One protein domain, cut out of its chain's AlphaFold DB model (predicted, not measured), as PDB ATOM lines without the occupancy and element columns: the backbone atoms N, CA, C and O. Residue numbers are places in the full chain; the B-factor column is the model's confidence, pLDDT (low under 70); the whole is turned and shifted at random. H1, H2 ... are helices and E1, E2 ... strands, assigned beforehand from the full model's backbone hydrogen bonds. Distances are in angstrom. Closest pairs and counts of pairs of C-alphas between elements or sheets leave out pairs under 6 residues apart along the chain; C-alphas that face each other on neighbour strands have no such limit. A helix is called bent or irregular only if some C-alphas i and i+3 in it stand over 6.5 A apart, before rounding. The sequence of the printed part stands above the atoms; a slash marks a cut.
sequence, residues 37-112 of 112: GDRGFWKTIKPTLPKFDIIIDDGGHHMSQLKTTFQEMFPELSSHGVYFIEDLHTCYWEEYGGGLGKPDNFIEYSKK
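AT A GLANCE: This is residues 37 to 112 of the 112 residues of an uncharacterized protein of Peribacillus psychrosaccharolyticus (UniProt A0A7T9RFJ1). The helix H2 packs along a ribbon of two parallel strands, E1 and E2, and H1 runs loosely alongside H2. The short helices H3 and H4, with the loop of residues 93 to 105, gather at the end where H2 begins. The printed part has 76 residues, with four named helices and two named strands in the order H1, E1, H2, E2, H3, H4; the class is mixed. It is compact, with a radius of gyration of the C-alphas of 12.9 A and spans of 36 by 27 by 20 A.

IN THESE COORDINATES: H1, residues 39 to 48, begins at C-alpha 39 (284.804, 263.424, 304.089) and is 14.9 A long. E1 is residues 52 to 57, 12.7 A. H2, residues 63 to 76, is 20.2 A long. H1 and H2 are only just irregular: C-alphas 44 and 47 are 6.8 A apart, 72 and 75 are 6.7 A. E2, residues 77 to 85, 13.8 A, bends by 127 degrees at His 80. H3 is residues 88 to 92; H4, residues 106 to 109, ends at C-alpha 109 (274.735, 249.021, 300.255).

HOW THE PARTS SIT: E1 and E2 are parallel at 14 degrees, with N 55 and O 82 within hydrogen-bond range at 2.9 A. E1, H2 and E2 form a strand-helix-strand unit, two parallel neighbour strands joined through a helix, with a right-handed crossover. H1 only just touches H2, with 3 pairs of C-alphas within 8 A, through residues 68 to 72 of H2 alone; the closest C-alphas, Trp 42 and Glu 72, are 6.8 A apart. They run the same way at a shallow tilt of 25 degrees. H4 touches H2 through residues 63 to 67 of H2 alone, the closest C-alphas being Met 63 and Phe 106, 5.6 A. H1 and H4 are apart. O i to N i+4 pairs are within range in 4 of 6 for H1, 8 of 10 for H2 and 0 of 1 for H3, which has 2 of 2 O i to N i+3 pairs; H4 is too short for an i+4 pair. H3 only just touches H4, with 3 pairs of C-alphas within 8 A, closest Cys 91 and Phe 106 at 6.4 A.

THE WHOLE: The farthest C-alphas, Thr 48 and Leu 100, are 37.9 A apart. The printed part has no cut, and the link H3 to H4 is long. No printed residue has pLDDT under 70.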
ATOM      1  N   GLY A  37     282.417 263.703 297.499       98.19
ATOM      2  CA  GLY A  37     283.166 262.493 297.814       98.19
ATOM      3  C   GLY A  37     284.179 262.672 298.944       98.19
ATOM      4  O   GLY A  37     284.688 261.672 299.455       98.19
ATOM      5  N   ASP A  38     284.466 263.908 299.366       98.50
ATOM      6  CA  ASP A  38     285.468 264.195 300.388       98.50
ATOM      7  C   ASP A  38     284.855 264.319 301.794       98.50
ATOM      8  O   ASP A  38     284.155 265.266 302.154       98.50
ATOM      9  N   ARG A  39     285.194 263.369 302.670       98.44
ATOM     10  CA  ARG A  39     284.804 263.424 304.089       98.44
ATOM     11  C   ARG A  39     285.469 264.559 304.857       98.44
ATOM     12  O   ARG A  39     284.919 265.006 305.863       98.44
ATOM     13  N   GLY A  40     286.667 264.982 304.460       98.44
ATOM     14  CA  GLY A  40     287.358 266.126 305.050       98.44
ATOM     15  C   GLY A  40     286.575 267.416 304.819       98.44
ATOM     16  O   GLY A  40     286.313 268.159 305.772       98.44
ATOM     17  N   PHE A  41     286.112 267.615 303.586       98.25
ATOM     18  CA  PHE A  41     285.163 268.661 303.228       98.25
ATOM     19  C   PHE A  41     283.898 268.605 304.097       98.25
ATOM     20  O   PHE A  41     283.607 269.580 304.792       98.25
ATOM     21  N   TRP A  42     283.210 267.458 304.177       98.25
ATOM     22  CA  TRP A  42     281.990 267.337 304.990       98.25
ATOM     23  C   TRP A  42     282.207 267.645 306.474       98.25
ATOM     24  O   TRP A  42     281.403 268.347 307.085       98.25
ATOM     25  N   LYS A  43     283.311 267.181 307.070       97.75
ATOM     26  CA  LYS A  43     283.658 267.513 308.465       97.75
ATOM     27  C   LYS A  43     283.814 269.015 308.687       97.75
ATOM     28  O   LYS A  43     283.488 269.503 309.766       97.75
ATOM     29  N   THR A  44     284.323 269.723 307.684       97.94
ATOM     30  CA  THR A  44     284.551 271.167 307.742       97.94
ATOM     31  C   THR A  44     283.261 271.956 307.543       97.94
ATOM     32  O   THR A  44     283.009 272.895 308.292       97.94
ATOM     33  N   ILE A  45     282.445 271.582 306.552       97.50
ATOM     34  CA  ILE A  45     281.292 272.389 306.132       97.50
ATOM     35  C   ILE A  45     280.020 272.084 306.925       97.50
ATOM     36  O   ILE A  45     279.286 273.006 307.256       97.50
ATOM     37  N   LYS A  46     279.749 270.823 307.293       96.38
ATOM     38  CA  LYS A  46     278.489 270.446 307.965       96.38
ATOM     39  C   LYS A  46     278.162 271.285 309.208       96.38
ATOM     40  O   LYS A  46     277.006 271.675 309.335       96.38
ATOM     41  N   PRO A  47     279.125 271.634 310.088       97.06
ATOM     42  CA  PRO A  47     278.842 272.478 311.250       97.06
ATOM     43  C   PRO A  47     278.318 273.883 310.913       97.06
ATOM     44  O   PRO A  47     277.763 274.538 311.791       97.06
ATOM     45  N   THR A  48     278.514 274.365 309.682       96.25
ATOM     46  CA  THR A  48     278.042 275.682 309.234       96.25
ATOM     47  C   THR A  48     276.706 275.621 308.497       96.25
ATOM     48  O   THR A  48     276.177 276.668 308.129       96.25
ATOM     49  N   LEU A  49     276.180 274.423 308.227       96.56
ATOM     50  CA  LEU A  49     274.959 274.226 307.450       96.56
ATOM     51  C   LEU A  49     273.726 274.119 308.357       96.56
ATOM     52  O   LEU A  49     273.830 273.665 309.500       96.56
ATOM     53  N   PRO A  50     272.541 274.523 307.865       95.62
ATOM     54  CA  PRO A  50     271.296 274.241 308.561       95.62
ATOM     55  C   PRO A  50     270.963 272.744 308.490       95.62
ATOM     56  O   PRO A  50     271.576 271.976 307.748       95.62
ATOM     57  N   LYS A  51     269.931 272.331 309.230       95.81
ATOM     58  CA  LYS A  51     269.249 271.063 308.941       95.81
ATOM     59  C   LYS A  51     268.466 271.202 307.637       95.81
ATOM     60  O   LYS A  51     267.897 272.261 307.375       95.81
ATOM     61  N   PHE A  52     268.425 270.133 306.852       97.69
ATOM     62  CA  PHE A  52     267.771 270.125 305.544       97.69
ATOM     63  C   PHE A  52     266.451 269.365 305.595       97.69
ATOM     64  O   PHE A  52     266.398 268.255 306.121       97.69
ATOM     65  N   ASP A  53     265.400 269.933 305.009       98.38
ATOM     66  CA  ASP A  53     264.120 269.237 304.829       98.38
ATOM     67  C   ASP A  53     264.126 268.319 303.607       98.38
ATOM     68  O   ASP A  53     263.432 267.308 303.572       98.38
ATOM     69  N   ILE A  54     264.918 268.660 302.595       98.38
ATOM     70  CA  ILE A  54     265.075 267.863 301.383       98.38
ATOM     71  C   ILE A  54     266.557 267.832 301.041       98.38
ATOM     72  O   ILE A  54     267.204 268.878 300.999       98.38
ATOM     73  N   ILE A  55     267.084 266.635 300.794       98.50
ATOM     74  CA  ILE A  55     268.424 266.435 300.247       98.50
ATOM     75  C   ILE A  55     268.292 265.646 298.948       98.50
ATOM     76  O   ILE A  55     267.646 264.596 298.910       98.50
ATOM     77  N   ILE A  56     268.917 266.179 297.903       98.44
ATOM     78  CA  ILE A  56     268.978 265.598 296.565       98.44
ATOM     79  C   ILE A  56     270.448 265.307 296.279       98.44
ATOM     80  O   ILE A  56     271.256 266.236 296.287       98.44
ATOM     81  N   ASP A  57     270.805 264.039 296.081       98.31
ATOM     82  CA  ASP A  57     272.132 263.661 295.576       98.31
ATOM     83  C   ASP A  57     272.042 263.463 294.059       98.31
ATOM     84  O   ASP A  57     271.582 262.424 293.577       98.31
ATOM     85  N   ASP A  58     272.436 264.510 293.340       98.06
ATOM     86  CA  ASP A  58     272.456 264.603 291.879       98.06
ATOM     87  C   ASP A  58     273.803 265.189 291.417       98.06
ATOM     88  O   ASP A  58     273.886 266.262 290.827       98.06
ATOM     89  N   GLY A  59     274.896 264.547 291.838       97.00
ATOM     90  CA  GLY A  59     276.253 264.994 291.524       97.00
ATOM     91  C   GLY A  59     277.016 264.034 290.618       97.00
ATOM     92  O   GLY A  59     276.593 263.725 289.518       97.00
ATOM     93  N   GLY A  60     278.193 263.563 291.040       96.94
ATOM     94  CA  GLY A  60     279.063 262.762 290.158       96.94
ATOM     95  C   GLY A  60     278.672 261.283 289.995       96.94
ATOM     96  O   GLY A  60     279.285 260.570 289.201       96.94
ATOM     97  N   HIS A  61     277.691 260.801 290.765       97.31
ATOM     98  CA  HIS A  61     277.137 259.435 290.753       97.31
ATOM     99  C   HIS A  61     278.132 258.268 290.927       97.31
ATOM    100  O   HIS A  61     277.745 257.101 290.829       97.31
ATOM    101  N   HIS A  62     279.408 258.521 291.237       97.25
ATOM    102  CA  HIS A  62     280.338 257.445 291.579       97.25
ATOM    103  C   HIS A  62     279.911 256.758 292.883       97.25
ATOM    104  O   HIS A  62     279.499 257.408 293.844       97.25
ATOM    105  N   MET A  63     280.085 255.434 292.976       96.50
ATOM    106  CA  MET A  63     279.636 254.668 294.153       96.50
ATOM    107  C   MET A  63     280.258 255.168 295.464       96.50
ATOM    108  O   MET A  63     279.627 255.111 296.519       96.50
ATOM    109  N   SER A  64     281.503 255.652 295.425       96.25
ATOM    110  CA  SER A  64     282.173 256.263 296.579       96.25
ATOM    111  C   SER A  64     281.544 257.594 296.990       96.25
ATOM    112  O   SER A  64     281.420 257.840 298.190       96.25
ATOM    113  N   GLN A  65     281.131 258.418 296.025       97.62
ATOM    114  CA  GLN A  65     280.460 259.695 296.257       97.62
ATOM    115  C   GLN A  65     279.080 259.464 296.870       97.62
ATOM    116  O   GLN A  65     278.851 259.937 297.977       97.62
ATOM    117  N   LEU A  66     278.234 258.632 296.248       97.56
ATOM    118  CA  LEU A  66     276.897 258.302 296.767       97.56
ATOM    119  C   LEU A  66     276.956 257.760 298.205       97.56
ATOM    120  O   LEU A  66     276.242 258.220 299.094       97.56
ATOM    121  N   LYS A  67     277.859 256.801 298.474       96.75
ATOM    122  CA  LYS A  67     278.046 256.250 299.831       96.75
ATOM    123  C   LYS A  67     278.515 257.317 300.821       96.75
ATOM    124  O   LYS A  67     278.071 257.315 301.967       96.75
ATOM    125  N   THR A  68     279.438 258.186 300.412       97.88
ATOM    126  CA  THR A  68     280.006 259.210 301.296       97.88
ATOM    127  C   THR A  68     278.977 260.280 301.625       97.88
ATOM    128  O   THR A  68     278.715 260.492 302.807       97.88
ATOM    129  N   THR A  69     278.337 260.883 300.622       98.00
ATOM    130  CA  THR A  69     277.299 261.898 300.830       98.00
ATOM    131  C   THR A  69     276.161 261.345 301.678       98.00
ATOM    132  O   THR A  69     275.789 261.973 302.667       98.00
ATOM    133  N   PHE A  70     275.650 260.146 301.366       97.44
ATOM    134  CA  PHE A  70     274.575 259.530 302.147       97.44
ATOM    135  C   PHE A  70     274.963 259.384 303.623       97.44
ATOM    136  O   PHE A  70     274.235 259.825 304.507       97.44
ATOM    137  N   GLN A  71     276.141 258.827 303.911       97.19
ATOM    138  CA  GLN A  71     276.587 258.630 305.292       97.19
ATOM    139  C   GLN A  71     276.839 259.940 306.041       97.19
ATOM    140  O   GLN A  71     276.610 260.004 307.247       97.19
ATOM    141  N   GLU A  72     277.336 260.970 305.356       97.94
ATOM    142  CA  GLU A  72     277.657 262.246 305.990       97.94
ATOM    143  C   GLU A  72     276.425 263.138 306.179       97.94
ATOM    144  O   GLU A  72     276.393 263.872 307.167       97.94
ATOM    145  N   MET A  73     275.438 263.069 305.276       97.75
ATOM    146  CA  MET A  73     274.323 264.021 305.196       97.75
ATOM    147  C   MET A  73     272.954 263.444 305.563       97.75
ATOM    148  O   MET A  73     272.101 264.200 306.020       97.75
ATOM    149  N   PHE A  74     272.725 262.131 305.452       96.62
ATOM    150  CA  PHE A  74     271.473 261.532 305.934       96.62
ATOM    151  C   PHE A  74     271.223 261.794 307.437       96.62
ATOM    152  O   PHE A  74     270.098 262.142 307.789       96.62
ATOM    153  N   PRO A  75     272.237 261.754 308.333       95.12
ATOM    154  CA  PRO A  75     272.058 262.154 309.737       95.12
ATOM    155  C   PRO A  75     271.755 263.651 309.942       95.12
ATOM    156  O   PRO A  75     271.305 264.063 311.015       95.12
ATOM    157  N   GLU A  76     272.026 264.482 308.932       95.44
ATOM    158  CA  GLU A  76     271.750 265.922 308.947       95.44
ATOM    159  C   GLU A  76     270.358 266.279 308.409       95.44
ATOM    160  O   GLU A  76     269.938 267.436 308.501       95.44
ATOM    161  N   LEU A  77     269.618 265.293 307.900       97.75
ATOM    162  CA  LEU A  77     268.246 265.466 307.446       97.75
ATOM    163  C   LEU A  77     267.313 265.778 308.628       97.75
ATOM    164  O   LEU A  77     267.483 265.268 309.742       97.75
ATOM    165  N   SER A  78     266.313 266.626 308.396       97.50
ATOM    166  CA  SER A  78     265.259 266.882 309.373       97.50
ATOM    167  C   SER A  78     264.434 265.610 309.618       97.50
ATOM    168  O   SER A  78     264.367 264.710 308.784       97.50
ATOM    169  N   SER A  79     263.788 265.503 310.783       96.06
ATOM    170  CA  SER A  79     263.056 264.285 311.180       96.06
ATOM    171  C   SER A  79     261.877 263.927 310.268       96.06
ATOM    172  O   SER A  79     261.420 262.787 310.287       96.06
ATOM    173  N   HIS A  80     261.391 264.892 309.488       95.94
ATOM    174  CA  HIS A  80     260.329 264.718 308.495       95.94
ATOM    175  C   HIS A  80     260.844 264.959 307.072       95.94
ATOM    176  O   HIS A  80     260.046 265.136 306.151       95.94
ATOM    177  N   GLY A  81     262.165 265.022 306.909       97.56
ATOM    178  CA  GLY A  81     262.785 265.331 305.643       97.56
ATOM    179  C   GLY A  81     262.813 264.141 304.695       97.56
ATOM    180  O   GLY A  81     262.576 262.991 305.075       97.56
ATOM    181  N   VAL A  82     263.127 264.431 303.438       98.19
ATOM    182  CA  VAL A  82     263.243 263.434 302.374       98.19
ATOM    183  C   VAL A  82     264.651 263.466 301.797       98.19
ATOM    184  O   VAL A  82     265.169 264.526 301.456       98.19
ATOM    185  N   TYR A  83     265.257 262.288 301.665       98.19
ATOM    186  CA  TYR A  83     266.516 262.095 300.955       98.19
ATOM    187  C   TYR A  83     266.241 261.261 299.708       98.19
ATOM    188  O   TYR A  83     265.693 260.162 299.821       98.19
ATOM    189  N   PHE A  84     266.628 261.747 298.532       96.81
ATOM    190  CA  PHE A  84     266.574 260.959 297.304       96.81
ATOM    191  C   PHE A  84     267.825 261.154 296.453       96.81
ATOM    192  O   PHE A  84     268.550 262.136 296.590       96.81
ATOM    193  N   ILE A  85     268.089 260.153 295.619       97.88
ATOM    194  CA  ILE A  85     269.294 260.038 294.799       97.88
ATOM    195  C   ILE A  85     268.844 259.868 293.357       97.88
ATOM    196  O   ILE A  85     268.000 259.008 293.082       97.88
ATOM    197  N   GLU A  86     269.409 260.668 292.463       98.25
ATOM    198  CA  GLU A  86     269.141 260.595 291.030       98.25
ATOM    199  C   GLU A  86     270.155 259.685 290.319       98.25
ATOM    200  O   GLU A  86     271.164 259.256 290.885       98.25
ATOM    201  N   ASP A  87     269.826 259.288 289.091       97.69
ATOM    202  CA  ASP A  87     270.724 258.548 288.200       97.69
ATOM    203  C   ASP A  87     271.360 257.262 288.755       97.69
ATOM    204  O   ASP A  87     272.449 256.833 288.367       97.69
ATOM    205  N   LEU A  88     270.596 256.521 289.564       96.94
ATOM    206  CA  LEU A  88     270.986 255.206 290.096       96.94
ATOM    207  C   LEU A  88     271.257 254.133 289.025       96.94
ATOM    208  O   LEU A  88     271.781 253.067 289.344       96.94
ATOM    209  N   HIS A  89     270.946 254.384 287.751       96.31
ATOM    210  CA  HIS A  89     271.340 253.492 286.661       96.31
ATOM    211  C   HIS A  89     272.874 253.341 286.563       96.31
ATOM    212  O   HIS A  89     273.362 252.254 286.235       96.31
ATOM    213  N   THR A  90     273.634 254.375 286.949       96.88
ATOM    214  CA  THR A  90     275.109 254.371 287.043       96.88
ATOM    215  C   THR A  90     275.646 253.324 288.022       96.88
ATOM    216  O   THR A  90     276.757 252.818 287.850       96.88
ATOM    217  N   CYS A  91     274.833 252.880 288.990       96.50
ATOM    218  CA  CYS A  91     275.186 251.792 289.905       96.50
ATOM    219  C   CYS A  91     275.472 250.470 289.177       96.50
ATOM    220  O   CYS A  91     276.105 249.573 289.735       96.50
ATOM    221  N   TYR A  92     275.033 250.324 287.928       96.12
ATOM    222  CA  TYR A  92     275.284 249.137 287.116       96.12
ATOM    223  C   TYR A  92     276.440 249.305 286.122       96.12
ATOM    224  O   TYR A  92     276.740 248.355 285.399       96.12
ATOM    225  N   TRP A  93     277.105 250.463 286.082       96.06
ATOM    226  CA  TRP A  93     278.163 250.778 285.117       96.06
ATOM    227  C   TRP A  93     279.545 250.763 285.768       96.06
ATOM    228  O   TRP A  93     279.756 251.354 286.824       96.06
ATOM    229  N   GLU A  94     280.513 250.100 285.130       94.44
ATOM    230  CA  GLU A  94     281.854 249.935 285.711       94.44
ATOM    231  C   GLU A  94     282.619 251.252 285.862       94.44
ATOM    232  O   GLU A  94     283.335 251.419 286.847       94.44
ATOM    233  N   GLU A  95     282.431 252.194 284.935       95.88
ATOM    234  CA  GLU A  95     283.082 253.513 284.937       95.88
ATOM    235  C   GLU A  95     282.756 254.334 286.196       95.88
ATOM    236  O   GLU A  95     283.613 255.039 286.720       95.88
ATOM    237  N   TYR A  96     281.564 254.144 286.766       96.25
ATOM    238  CA  TYR A  96     281.117 254.808 287.995       96.25
ATOM    239  C   TYR A  96     281.458 254.009 289.268       96.25
ATOM    240  O   TYR A  96     281.022 254.336 290.374       96.25
ATOM    241  N   GLY A  97     282.252 252.939 289.139       93.31
ATOM    242  CA  GLY A  97     282.552 251.994 290.219       93.31
ATOM    243  C   GLY A  97     281.416 251.005 290.505       93.31
ATOM    244  O   GLY A  97     281.454 250.291 291.508       93.31
ATOM    245  N   GLY A  98     280.402 250.972 289.640       94.75
ATOM    246  CA  GLY A  98     279.259 250.078 289.714       94.75
ATOM    247  C   GLY A  98     279.482 248.729 289.025       94.75
ATOM    248  O   GLY A  98     280.584 248.353 288.601       94.75
ATOM    249  N   GLY A  99     278.393 247.971 288.930       94.81
ATOM    250  CA  GLY A  99     278.327 246.663 288.284       94.81
ATOM    251  C   GLY A  99     277.306 245.748 288.955       94.81
ATOM    252  O   GLY A  99     277.116 245.788 290.177       94.81
ATOM    253  N   LEU A 100     276.639 244.911 288.155       92.19
ATOM    254  CA  LEU A 100     275.647 243.959 288.652       92.19
ATOM    255  C   LEU A 100     276.284 243.002 289.673       92.19
ATOM    256  O   LEU A 100     277.234 242.292 289.356       92.19
ATOM    257  N   GLY A 101     275.758 242.993 290.900       84.12
ATOM    258  CA  GLY A 101     276.229 242.118 291.977       84.12
ATOM    259  C   GLY A 101     277.598 242.477 292.567       84.12
ATOM    260  O   GLY A 101     278.126 241.698 293.361       84.12
ATOM    261  N   LYS A 102     278.194 243.628 292.216       88.69
ATOM    262  CA  LYS A 102     279.460 244.051 292.833       88.69
ATOM    263  C   LYS A 102     279.244 244.437 294.307       88.69
ATOM    264  O   LYS A 102     278.328 245.208 294.588       88.69
ATOM    265  N   PRO A 103     280.097 243.978 295.244       82.81
ATOM    266  CA  PRO A 103     279.933 244.270 296.672       82.81
ATOM    267  C   PRO A 103     279.949 245.760 297.032       82.81
ATOM    268  O   PRO A 103     279.286 246.163 297.983       82.81
ATOM    269  N   ASP A 104     280.693 246.574 296.277       83.31
ATOM    270  CA  ASP A 104     280.850 248.010 296.535       83.31
ATOM    271  C   ASP A 104     279.759 248.890 295.917       83.31
ATOM    272  O   ASP A 104     279.798 250.114 296.082       83.31
ATOM    273  N   ASN A 105     278.787 248.277 295.242       91.62
ATOM    274  CA  ASN A 105     277.659 248.940 294.605       91.62
ATOM    275  C   ASN A 105     276.753 249.623 295.646       91.62
ATOM    276  O   ASN A 105     276.379 249.017 296.654       91.62
ATOM    277  N   PHE A 106     276.358 250.872 295.384       94.62
ATOM    278  CA  PHE A 106     275.459 251.621 296.259       94.62
ATOM    279  C   PHE A 106     274.088 250.939 296.435       94.62
ATOM    280  O   PHE A 106     273.556 250.928 297.540       94.62
ATOM    281  N   ILE A 107     273.545 250.288 295.400       94.69
ATOM    282  CA  ILE A 107     272.282 249.533 295.484       94.69
ATOM    283  C   ILE A 107     272.393 248.337 296.435       94.69
ATOM    284  O   ILE A 107     271.435 248.004 297.121       94.69
ATOM    285  N   GLU A 108     273.545 247.668 296.502       91.94
ATOM    286  CA  GLU A 108     273.742 246.580 297.472       91.94
ATOM    287  C   GLU A 108     273.988 247.112 298.887       91.94
ATOM    288  O   GLU A 108     273.636 246.457 299.871       91.94
ATOM    289  N   TYR A 109     274.569 248.308 298.994       91.19
ATOM    290  CA  TYR A 109     274.735 249.021 300.255       91.19
ATOM    291  C   TYR A 109     273.389 249.479 300.843       91.19
ATOM    292  O   TYR A 109     273.160 249.260 302.027       91.19
ATOM    293  N   SER A 110     272.481 250.038 300.036       90.50
ATOM    294  CA  SER A 110     271.214 250.631 300.499       90.50
ATOM    295  C   SER A 110     270.146 249.624 300.944       90.50
ATOM    296  O   SER A 110     269.152 250.004 301.555       90.50
ATOM    297  N   LYS A 111     270.336 248.333 300.650       88.50
ATOM    298  CA  LYS A 111     269.444 247.245 301.094       88.50
ATOM    299  C   LYS A 111     269.693 246.805 302.543       88.50
ATOM    300  O   LYS A 111     268.973 245.931 303.024       88.50
ATOM    301  N   LYS A 112     270.746 247.315 303.183       75.06
ATOM    302  CA  LYS A 112     271.184 246.934 304.531       75.06
ATOM    303  C   LYS A 112     270.846 248.027 305.530       75.06
ATOM    304  O   LYS A 112     270.473 247.644 306.658       75.06
TER     305      LYS A 112